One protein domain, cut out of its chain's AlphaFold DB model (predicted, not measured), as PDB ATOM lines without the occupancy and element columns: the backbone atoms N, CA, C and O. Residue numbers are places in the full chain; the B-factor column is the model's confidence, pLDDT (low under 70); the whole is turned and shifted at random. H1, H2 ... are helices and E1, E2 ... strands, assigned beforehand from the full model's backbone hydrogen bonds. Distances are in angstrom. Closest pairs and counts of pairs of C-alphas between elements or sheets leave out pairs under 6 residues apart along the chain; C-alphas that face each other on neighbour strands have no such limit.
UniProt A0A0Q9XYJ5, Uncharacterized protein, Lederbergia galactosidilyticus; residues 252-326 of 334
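AT A GLANCE: This is residues 252 to 326 of the 334 residues of an uncharacterized protein of Lederbergia galactosidilyticus (UniProt A0A0Q9XYJ5). The model is a long rod made by two strand hairpins that reach to opposite ends, E5 with E6 and E3 with E4, and a small body between their far tips where the hairpin of E1 and E2 adds to the sheet beside E5 and the helix H1 packs on E2. At the tip of the E5 and E6 hairpin residues 313 to 318 stick out. The printed part has 75 residues with one named helix and six named strands, in the order E1, E2, H1, E3, E4, E5, E6; the class is mixed, helices and strands. One sheet has the order E2, E1, E5, E6 and the other is E3 with E4, both antiparallel. The whole is loose, with a radius of gyration of the C-alphas of 16.0 A and spans of 63 by 24 by 21 A.

HOW THE PARTS SIT: E1, residues 252 to 255, and E2, residues 263 to 267, form a hairpin, with N 254 and O 264 2.8 A apart, within hydrogen-bond range. H1, residues 271 to 279, is on the larger sheet and over E2, at a height over the sheet of 8.8 A, though only just, with a local plane fitted to 6 C-alphas. It runs slantwise to the strands, at 52 degrees to E2 on the local plane; their closest C-alphas, those of Val 266 and Gln 274, are 6.5 A apart. In H1 every O i to N i+4 pair is within hydrogen-bond range. E3, residues 286 to 289, and E4, residues 297 to 300, form a hairpin, with N 287 and O 299 2.7 A apart. E5, residues 306 to 314, is the antiparallel neighbour of E1 at 147 degrees, with N 253 and O 309 2.8 A apart. E5 and E6, residues 317 to 325, form a hairpin at 159 degrees, with N 319 and O 312 2.8 A apart. The sheet of E2, E1, E5 and E6 is strongly twisted, and E2 and E6 are its edge strands. E3 is apart from E5, and E4 is apart from E5 and E6.

IN THESE COORDINATES: E1 begins at C-alpha 252, (54.507, -14.774, -13.744). E2 measures 13.0 A from first to last C-alpha and H1 11.9 A. E3 begins at C-alpha 286, (40.711, -27.463, -2.213). E5 measures 26.4 A and E6 26.0 A, ending at C-alpha 325, (52.496, -12.897, -0.298).

THE WHOLE: The two C-alphas farthest apart, those of Gly 293 and Glu 315, are 63.2 A from each other. The printed part has no cut, and no link is long. The mean pLDDT of the printed part is 74.9; 18 residues are under 70, among them 257 to 262 and 322 to 326.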
ATOM      1  N   PHE A 252      53.785 -14.284 -14.906       87.50
ATOM      2  CA  PHE A 252      54.507 -14.774 -13.744       87.50
ATOM      3  C   PHE A 252      54.532 -16.297 -13.742       87.50
ATOM      4  O   PHE A 252      53.527 -16.937 -14.044       87.50
ATOM      5  N   ASP A 253      55.645 -16.873 -13.311       87.94
ATOM      6  CA  ASP A 253      55.720 -18.273 -12.923       87.94
ATOM      7  C   ASP A 253      55.139 -18.412 -11.512       87.94
ATOM      8  O   ASP A 253      55.726 -17.947 -10.529       87.94
ATOM      9  N   LEU A 254      53.957 -19.018 -11.424       86.00
ATOM     10  CA  LEU A 254      53.254 -19.330 -10.188       86.00
ATOM     11  C   LEU A 254      53.614 -20.740  -9.716       86.00
ATOM     12  O   LEU A 254      53.493 -21.715 -10.462       86.00
ATOM     13  N   GLN A 255      53.969 -20.850  -8.438       84.62
ATOM     14  CA  GLN A 255      54.151 -22.121  -7.743       84.62
ATOM     15  C   GLN A 255      53.036 -22.320  -6.710       84.62
ATOM     16  O   GLN A 255      52.830 -21.482  -5.826       84.62
ATOM     17  N   LEU A 256      52.327 -23.448  -6.818       76.94
ATOM     18  CA  LEU A 256      51.257 -23.860  -5.902       76.94
ATOM     19  C   LEU A 256      51.737 -24.998  -4.978       76.94
ATOM     20  O   LEU A 256      52.435 -25.900  -5.447       76.94
ATOM     21  N   PRO A 257      51.310 -25.051  -3.698       67.75
ATOM     22  CA  PRO A 257      51.753 -26.078  -2.747       67.75
ATOM     23  C   PRO A 257      51.422 -27.508  -3.175       67.75
ATOM     24  O   PRO A 257      52.178 -28.431  -2.891       67.75
ATOM     25  N   ALA A 258      50.292 -27.692  -3.863       62.72
ATOM     26  CA  ALA A 258      49.796 -29.003  -4.276       62.72
ATOM     27  C   ALA A 258      50.645 -29.671  -5.374       62.72
ATOM     28  O   ALA A 258      50.463 -30.859  -5.622       62.72
ATOM     29  N   HIS A 259      51.554 -28.929  -6.021       57.94
ATOM     30  CA  HIS A 259      52.200 -29.359  -7.265       57.94
ATOM     31  C   HIS A 259      53.705 -29.579  -7.208       57.94
ATOM     32  O   HIS A 259      54.255 -29.894  -8.251       57.94
ATOM     33  N   GLY A 260      54.363 -29.440  -6.048       55.19
ATOM     34  CA  GLY A 260      55.791 -29.759  -5.871       55.19
ATOM     35  C   GLY A 260      56.700 -29.242  -7.001       55.19
ATOM     36  O   GLY A 260      56.900 -29.919  -7.994       55.19
ATOM     37  N   GLU A 261      57.265 -28.043  -6.864       53.03
ATOM     38  CA  GLU A 261      58.157 -27.396  -7.860       53.03
ATOM     39  C   GLU A 261      57.617 -27.188  -9.292       53.03
ATOM     40  O   GLU A 261      58.284 -26.521 -10.083       53.03
ATOM     41  N   ALA A 262      56.417 -27.659  -9.651       58.31
ATOM     42  CA  ALA A 262      55.854 -27.363 -10.965       58.31
ATOM     43  C   ALA A 262      55.446 -25.881 -11.054       58.31
ATOM     44  O   ALA A 262      54.521 -25.429 -10.370       58.31
ATOM     45  N   ASN A 263      56.144 -25.131 -11.907       70.75
ATOM     46  CA  ASN A 263      55.829 -23.742 -12.224       70.75
ATOM     47  C   ASN A 263      54.770 -23.695 -13.329       70.75
ATOM     48  O   ASN A 263      54.922 -24.342 -14.367       70.75
ATOM     49  N   CYS A 264      53.714 -22.914 -13.120       81.75
ATOM     50  CA  CYS A 264      52.710 -22.623 -14.137       81.75
ATOM     51  C   CYS A 264      52.734 -21.131 -14.478       81.75
ATOM     52  O   CYS A 264      52.733 -20.286 -13.587       81.75
ATOM     53  N   THR A 265      52.780 -20.799 -15.766       86.56
ATOM     54  CA  THR A 265      52.780 -19.402 -16.208       86.56
ATOM     55  C   THR A 265      51.361 -18.841 -16.138       86.56
ATOM     56  O   THR A 265      50.436 -19.418 -16.710       86.56
ATOM     57  N   VAL A 266      51.186 -17.720 -15.439       86.44
ATOM     58  CA  VAL A 266      49.897 -17.044 -15.242       86.44
ATOM     59  C   VAL A 266      49.991 -15.564 -15.581       86.44
ATOM     60  O   VAL A 266      51.031 -14.935 -15.398       86.44
ATOM     61  N   GLN A 267      48.878 -14.987 -16.033       89.69
ATOM     62  CA  GLN A 267      48.780 -13.546 -16.252       89.69
ATOM     63  C   GLN A 267      48.534 -12.776 -14.945       89.69
ATOM     64  O   GLN A 267      48.008 -13.321 -13.969       89.69
ATOM     65  N   ALA A 268      48.879 -11.487 -14.940       83.38
ATOM     66  CA  ALA A 268      48.573 -10.544 -13.866       83.38
ATOM     67  C   ALA A 268      47.055 -10.277 -13.764       83.38
ATOM     68  O   ALA A 268      46.530  -9.343 -14.365       83.38
ATOM     69  N   LYS A 269      46.350 -11.125 -13.011       85.12
ATOM     70  CA  LYS A 269      44.909 -11.045 -12.730       85.12
ATOM     71  C   LYS A 269      44.610 -11.572 -11.325       85.12
ATOM     72  O   LYS A 269      45.534 -11.959 -10.607       85.12
ATOM     73  N   THR A 270      43.345 -11.557 -10.904       85.25
ATOM     74  CA  THR A 270      42.989 -12.023  -9.557       85.25
ATOM     75  C   THR A 270      43.300 -13.517  -9.393       85.25
ATOM     76  O   THR A 270      43.270 -14.284 -10.357       85.25
ATOM     77  N   PHE A 271      43.608 -13.956  -8.167       82.19
ATOM     78  CA  PHE A 271      43.961 -15.358  -7.908       82.19
ATOM     79  C   PHE A 271      42.838 -16.331  -8.294       82.19
ATOM     80  O   PHE A 271      43.118 -17.442  -8.740       82.19
ATOM     81  N   ILE A 272      41.573 -15.919  -8.161       80.81
ATOM     82  CA  ILE A 272      40.431 -16.754  -8.545       80.81
ATOM     83  C   ILE A 272      40.361 -16.938 -10.066       80.81
ATOM     84  O   ILE A 272      40.197 -18.068 -10.518       80.81
ATOM     85  N   ASP A 273      40.623 -15.884 -10.845       82.19
ATOM     86  CA  ASP A 273      40.676 -15.981 -12.307       82.19
ATOM     87  C   ASP A 273      41.880 -16.819 -12.767       82.19
ATOM     88  O   ASP A 273      41.818 -17.512 -13.780       82.19
ATOM     89  N   GLN A 274      43.011 -16.767 -12.049       85.69
ATOM     90  CA  GLN A 274      44.157 -17.652 -12.315       85.69
ATOM     91  C   GLN A 274      43.799 -19.112 -12.023       85.69
ATOM     92  O   GLN A 274      44.169 -20.006 -12.778       85.69
ATOM     93  N   CYS A 275      43.059 -19.363 -10.942       81.19
ATOM     94  CA  CYS A 275      42.587 -20.697 -10.591       81.19
ATOM     95  C   CYS A 275      41.604 -21.250 -11.632       81.19
ATOM     96  O   CYS A 275      41.680 -22.435 -11.937       81.19
ATOM     97  N   GLU A 276      40.735 -20.416 -12.208       82.94
ATOM     98  CA  GLU A 276      39.858 -20.802 -13.320       82.94
ATOM     99  C   GLU A 276      40.662 -21.305 -14.532       82.94
ATOM    100  O   GLU A 276      40.412 -22.408 -15.021       82.94
ATOM    101  N   ASP A 277      41.690 -20.561 -14.956       83.44
ATOM    102  CA  ASP A 277      42.562 -20.979 -16.065       83.44
ATOM    103  C   ASP A 277      43.274 -22.303 -15.768       83.44
ATOM    104  O   ASP A 277      43.430 -23.167 -16.640       83.44
ATOM    105  N   LEU A 278      43.738 -22.449 -14.524       81.31
ATOM    106  CA  LEU A 278      44.517 -23.596 -14.082       81.31
ATOM    107  C   LEU A 278      43.653 -24.831 -13.837       81.31
ATOM    108  O   LEU A 278      44.164 -25.934 -14.012       81.31
ATOM    109  N   ALA A 279      42.369 -24.690 -13.499       77.69
ATOM    110  CA  ALA A 279      41.483 -25.804 -13.150       77.69
ATOM    111  C   ALA A 279      41.395 -26.880 -14.247       77.69
ATOM    112  O   ALA A 279      41.217 -28.060 -13.950       77.69
ATOM    113  N   ASN A 280      41.573 -26.487 -15.512       71.75
ATOM    114  CA  ASN A 280      41.542 -27.400 -16.655       71.75
ATOM    115  C   ASN A 280      42.842 -28.198 -16.852       71.75
ATOM    116  O   ASN A 280      42.862 -29.160 -17.618       71.75
ATOM    117  N   LYS A 281      43.942 -27.786 -16.215       71.50
ATOM    118  CA  LYS A 281      45.293 -28.327 -16.455       71.50
ATOM    119  C   LYS A 281      46.000 -28.788 -15.180       71.50
ATOM    120  O   LYS A 281      46.929 -29.586 -15.256       71.50
ATOM    121  N   HIS A 282      45.564 -28.308 -14.020       72.94
ATOM    122  CA  HIS A 282      46.226 -28.479 -12.736       72.94
ATOM    123  C   HIS A 282      45.198 -28.664 -11.616       72.94
ATOM    124  O   HIS A 282      44.141 -28.039 -11.592       72.94
ATOM    125  N   SER A 283      45.524 -29.509 -10.641       72.00
ATOM    126  CA  SER A 283      44.703 -29.695  -9.439       72.00
ATOM    127  C   SER A 283      44.813 -28.495  -8.496       72.00
ATOM    128  O   SER A 283      45.908 -28.099  -8.111       72.00
ATOM    129  N   LEU A 284      43.692 -27.916  -8.078       78.06
ATOM    130  CA  LEU A 284      43.703 -26.800  -7.129       78.06
ATOM    131  C   LEU A 284      43.712 -27.307  -5.675       78.06
ATOM    132  O   LEU A 284      43.094 -28.335  -5.385       78.06
ATOM    133  N   PRO A 285      44.378 -26.605  -4.736       74.88
ATOM    134  CA  PRO A 285      44.361 -26.957  -3.318       74.88
ATOM    135  C   PRO A 285      42.997 -26.617  -2.696       74.88
ATOM    136  O   PRO A 285      42.780 -25.522  -2.173       74.88
ATOM    137  N   VAL A 286      42.066 -27.568  -2.771       78.06
ATOM    138  CA  VAL A 286      40.711 -27.463  -2.213       78.06
ATOM    139  C   VAL A 286      40.557 -28.291  -0.934       78.06
ATOM    140  O   VAL A 286      41.149 -29.357  -0.781       78.06
ATOM    141  N   GLN A 287      39.734 -27.802  -0.010       77.44
ATOM    142  CA  GLN A 287      39.306 -28.474   1.208       77.44
ATOM    143  C   GLN A 287      37.817 -28.813   1.111       77.44
ATOM    144  O   GLN A 287      36.992 -27.988   0.712       77.44
ATOM    145  N   PHE A 288      37.475 -30.026   1.536       80.25
ATOM    146  CA  PHE A 288      36.101 -30.503   1.619       80.25
ATOM    147  C   PHE A 288      35.623 -30.435   3.070       80.25
ATOM    148  O   PHE A 288      36.312 -30.906   3.977       80.25
ATOM    149  N   LYS A 289      34.441 -29.856   3.300       76.38
ATOM    150  CA  LYS A 289      33.784 -29.844   4.613       76.38
ATOM    151  C   LYS A 289      32.375 -30.409   4.480       76.38
ATOM    152  O   LYS A 289      31.583 -29.916   3.678       76.38
ATOM    153  N   GLN A 290      32.059 -31.409   5.296       74.19
ATOM    154  CA  GLN A 290      30.716 -31.964   5.413       74.19
ATOM    155  C   GLN A 290      30.255 -31.866   6.863       74.19
ATOM    156  O   GLN A 290      30.892 -32.410   7.765       74.19
ATOM    157  N   THR A 291      29.144 -31.173   7.081       72.56
ATOM    158  CA  THR A 291      28.389 -31.287   8.328       72.56
ATOM    159  C   THR A 291      27.388 -32.424   8.137       72.56
ATOM    160  O   THR A 291      26.847 -32.597   7.046       72.56
ATOM    161  N   PHE A 292      27.179 -33.255   9.159       68.75
ATOM    162  CA  PHE A 292      26.303 -34.424   9.055       68.75
ATOM    163  C   PHE A 292      24.925 -34.042   8.479       68.75
ATOM    164  O   PHE A 292      24.266 -33.143   8.993       68.75
ATOM    165  N   GLY A 293      24.516 -34.705   7.391       70.38
ATOM    166  CA  GLY A 293      23.252 -34.438   6.695       70.38
ATOM    167  C   GLY A 293      23.281 -33.332   5.628       70.38
ATOM    168  O   GLY A 293      22.269 -33.146   4.959       70.38
ATOM    169  N   THR A 294      24.404 -32.629   5.408       66.62
ATOM    170  CA  THR A 294      24.533 -31.631   4.327       66.62
ATOM    171  C   THR A 294      25.344 -32.160   3.136       66.62
ATOM    172  O   THR A 294      26.231 -33.003   3.322       66.62
ATOM    173  N   PRO A 295      25.106 -31.643   1.913       73.38
ATOM    174  CA  PRO A 295      25.999 -31.855   0.776       73.38
ATOM    175  C   PRO A 295      27.440 -31.421   1.083       73.38
ATOM    176  O   PRO A 295      27.674 -30.520   1.892       73.38
ATOM    177  N   MET A 296      28.405 -32.072   0.430       77.56
ATOM    178  CA  MET A 296      29.832 -31.770   0.564       77.56
ATOM    179  C   MET A 296      30.112 -30.349   0.051       77.56
ATOM    180  O   MET A 296      29.833 -30.043  -1.106       77.56
ATOM    181  N   ASN A 297      30.663 -29.481   0.899       77.25
ATOM    182  CA  ASN A 297      31.046 -28.125   0.513       77.25
ATOM    183  C   ASN A 297      32.528 -28.107   0.109       77.25
ATOM    184  O   ASN A 297      33.377 -28.550   0.888       77.25
ATOM    185  N   VAL A 298      32.826 -27.615  -1.098       79.62
ATOM    186  CA  VAL A 298      34.188 -27.482  -1.636       79.62
ATOM    187  C   VAL A 298      34.621 -26.025  -1.522       79.62
ATOM    188  O   VAL A 298      33.961 -25.139  -2.061       79.62
ATOM    189  N   LYS A 299      35.734 -25.769  -0.835       79.50
ATOM    190  CA  LYS A 299      36.344 -24.433  -0.738       79.50
ATOM    191  C   LYS A 299      37.836 -24.509  -1.029       79.50
ATOM    192  O   LYS A 299      38.435 -25.566  -0.895       79.50
ATOM    193  N   MET A 300      38.455 -23.387  -1.383       79.31
ATOM    194  CA  MET A 300      39.917 -23.285  -1.419       79.31
ATOM    195  C   MET A 300      40.487 -23.455  -0.003       79.31
ATOM    196  O   MET A 300      39.926 -22.926   0.960       79.31
ATOM    197  N   ALA A 301      41.585 -24.202   0.129       76.50
ATOM    198  CA  ALA A 301      42.211 -24.534   1.408       76.50
ATOM    199  C   ALA A 301      43.040 -23.358   1.962       76.50
ATOM    200  O   ALA A 301      44.263 -23.432   2.057       76.50
ATOM    201  N   TYR A 302      42.379 -22.243   2.283       77.69
ATOM    202  CA  TYR A 302      43.035 -21.077   2.872       77.69
ATOM    203  C   TYR A 302      43.563 -21.367   4.295       77.69
ATOM    204  O   TYR A 302      42.878 -22.043   5.064       77.69
ATOM    205  N   PRO A 303      44.723 -20.805   4.691       76.38
ATOM    206  CA  PRO A 303      45.620 -19.981   3.877       76.38
ATOM    207  C   PRO A 303      46.412 -20.821   2.859       76.38
ATOM    208  O   PRO A 303      46.933 -21.881   3.192       76.38
ATOM    209  N   ILE A 304      46.542 -20.315   1.628       75.25
ATOM    210  CA  ILE A 304      47.351 -20.942   0.571       75.25
ATOM    211  C   ILE A 304      48.632 -20.129   0.411       75.25
ATOM    212  O   ILE A 304      48.577 -18.924   0.173       75.25
ATOM    213  N   ASN A 305      49.782 -20.791   0.521       79.56
ATOM    214  CA  ASN A 305      51.076 -20.170   0.254       79.56
ATOM    215  C   ASN A 305      51.388 -20.274  -1.237       79.56
ATOM    216  O   ASN A 305      51.513 -21.376  -1.757       79.56
ATOM    217  N   VAL A 306      51.531 -19.142  -1.914       80.75
ATOM    218  CA  VAL A 306      51.867 -19.095  -3.341       80.75
ATOM    219  C   VAL A 306      53.084 -18.213  -3.563       80.75
ATOM    220  O   VAL A 306      53.276 -17.222  -2.855       80.75
ATOM    221  N   SER A 307      53.908 -18.563  -4.548       83.31
ATOM    222  CA  SER A 307      55.020 -17.714  -4.981       83.31
ATOM    223  C   SER A 307      54.868 -17.350  -6.444       83.31
ATOM    224  O   SER A 307      54.633 -18.236  -7.266       83.31
ATOM    225  N   TYR A 308      55.070 -16.071  -6.752       86.25
ATOM    226  CA  TYR A 308      55.121 -15.562  -8.115       86.25
ATOM    227  C   TYR A 308      56.548 -15.132  -8.440       86.25
ATOM    228  O   TYR A 308      57.232 -14.497  -7.629       86.25
ATOM    229  N   ARG A 309      57.002 -15.476  -9.645       85.81
ATOM    230  CA  ARG A 309      58.334 -15.134 -10.139       85.81
ATOM    231  C   ARG A 309      58.242 -14.523 -11.528       85.81
ATOM    232  O   ARG A 309      57.545 -15.048 -12.385       85.81
ATOM    233  N   ALA A 310      58.977 -13.443 -11.757       85.62
ATOM    234  CA  ALA A 310      59.168 -12.875 -13.087       85.62
ATOM    235  C   ALA A 310      60.649 -12.548 -13.299       85.62
ATOM    236  O   ALA A 310      61.331 -12.095 -12.378       85.62
ATOM    237  N   THR A 311      61.156 -12.784 -14.508       80.12
ATOM    238  CA  THR A 311      62.558 -12.533 -14.866       80.12
ATOM    239  C   THR A 311      62.622 -11.495 -15.973       80.12
ATOM    240  O   THR A 311      61.898 -11.589 -16.959       80.12
ATOM    241  N   PHE A 312      63.499 -10.509 -15.821       78.50
ATOM    242  CA  PHE A 312      63.695  -9.441 -16.795       78.50
ATOM    243  C   PHE A 312      65.180  -9.087 -16.921       78.50
ATOM    244  O   PHE A 312      66.002  -9.497 -16.102       78.50
ATOM    245  N   LYS A 313      65.547  -8.361 -17.980       72.31
ATOM    246  CA  LYS A 313      66.935  -7.967 -18.253       72.31
ATOM    247  C   LYS A 313      67.094  -6.453 -18.153       72.31
ATOM    248  O   LYS A 313      66.251  -5.725 -18.665       72.31
ATOM    249  N   ILE A 314      68.189  -6.006 -17.545       72.44
ATOM    250  CA  ILE A 314      68.661  -4.617 -17.588       72.44
ATOM    251  C   ILE A 314      70.090  -4.655 -18.128       72.44
ATOM    252  O   ILE A 314      70.917  -5.331 -17.524       72.44
ATOM    253  N   GLU A 315      70.363  -3.962 -19.241       63.94
ATOM    254  CA  GLU A 315      71.727  -3.727 -19.766       63.94
ATOM    255  C   GLU A 315      72.623  -4.991 -19.717       63.94
ATOM    256  O   GLU A 315      73.676  -5.014 -19.087       63.94
ATOM    257  N   ASP A 316      72.142  -6.087 -20.317       66.56
ATOM    258  CA  ASP A 316      72.776  -7.423 -20.382       66.56
ATOM    259  C   ASP A 316      72.877  -8.237 -19.076       66.56
ATOM    260  O   ASP A 316      73.335  -9.382 -19.085       66.56
ATOM    261  N   THR A 317      72.337  -7.731 -17.968       61.12
ATOM    262  CA  THR A 317      72.234  -8.452 -16.689       61.12
ATOM    263  C   THR A 317      70.812  -8.972 -16.467       61.12
ATOM    264  O   THR A 317      69.830  -8.253 -16.649       61.12
ATOM    265  N   THR A 318      70.676 -10.245 -16.081       66.38
ATOM    266  CA  THR A 318      69.368 -10.867 -15.798       66.38
ATOM    267  C   THR A 318      69.018 -10.715 -14.321       66.38
ATOM    268  O   THR A 318      69.793 -11.124 -13.459       66.38
ATOM    269  N   PHE A 319      67.837 -10.171 -14.038       70.88
ATOM    270  CA  PHE A 319      67.283 -10.011 -12.696       70.88
ATOM    271  C   PHE A 319      66.015 -10.853 -12.553       70.88
ATOM    272  O   PHE A 319      65.190 -10.922 -13.464       70.88
ATOM    273  N   THR A 320      65.839 -11.469 -11.386       69.44
ATOM    274  CA  THR A 320      64.634 -12.233 -11.051       69.44
ATOM    275  C   THR A 320      63.952 -11.590  -9.854       69.44
ATOM    276  O   THR A 320      64.543 -11.475  -8.781       69.44
ATOM    277  N   LEU A 321      62.701 -11.177 -10.043       71.00
ATOM    278  CA  LEU A 321      61.839 -10.683  -8.980       71.00
ATOM    279  C   LEU A 321      61.094 -11.862  -8.349       71.00
ATOM    280  O   LEU A 321      60.457 -12.648  -9.052       71.00
ATOM    281  N   PHE A 322      61.149 -11.944  -7.022       69.69
ATOM    282  CA  PHE A 322      60.382 -12.895  -6.228       69.69
ATOM    283  C   PHE A 322      59.370 -12.138  -5.382       69.69
ATOM    284  O   PHE A 322      59.750 -11.260  -4.606       69.69
ATOM    285  N   THR A 323      58.097 -12.504  -5.496       63.44
ATOM    286  CA  THR A 323      57.071 -12.043  -4.563       63.44
ATOM    287  C   THR A 323      56.430 -13.251  -3.887       63.44
ATOM    288  O   THR A 323      55.925 -14.180  -4.520       63.44
ATOM    289  N   SER A 324      56.494 -13.258  -2.558       54.34
ATOM    290  CA  SER A 324      55.778 -14.198  -1.701       54.34
ATOM    291  C   SER A 324      54.790 -13.389  -0.877       54.34
ATOM    292  O   SER A 324      55.205 -12.634   0.004       54.34
ATOM    293  N   ASN A 325      53.497 -13.515  -1.157       50.75
ATOM    294  CA  ASN A 325      52.496 -12.897  -0.298       50.75
ATOM    295  C   ASN A 325      52.206 -13.814   0.890       50.75
ATOM    296  O   ASN A 325      51.778 -14.956   0.729       50.75
ATOM    297  N   GLY A 326      52.444 -13.281   2.089       44.06
ATOM    298  CA  GLY A 326      51.955 -13.846   3.336       44.06
ATOM    299  C   GLY A 326      50.428 -13.842   3.362       44.06
ATOM    300  O   GLY A 326      49.806 -12.833   3.045       44.06
TER     301      GLY A 326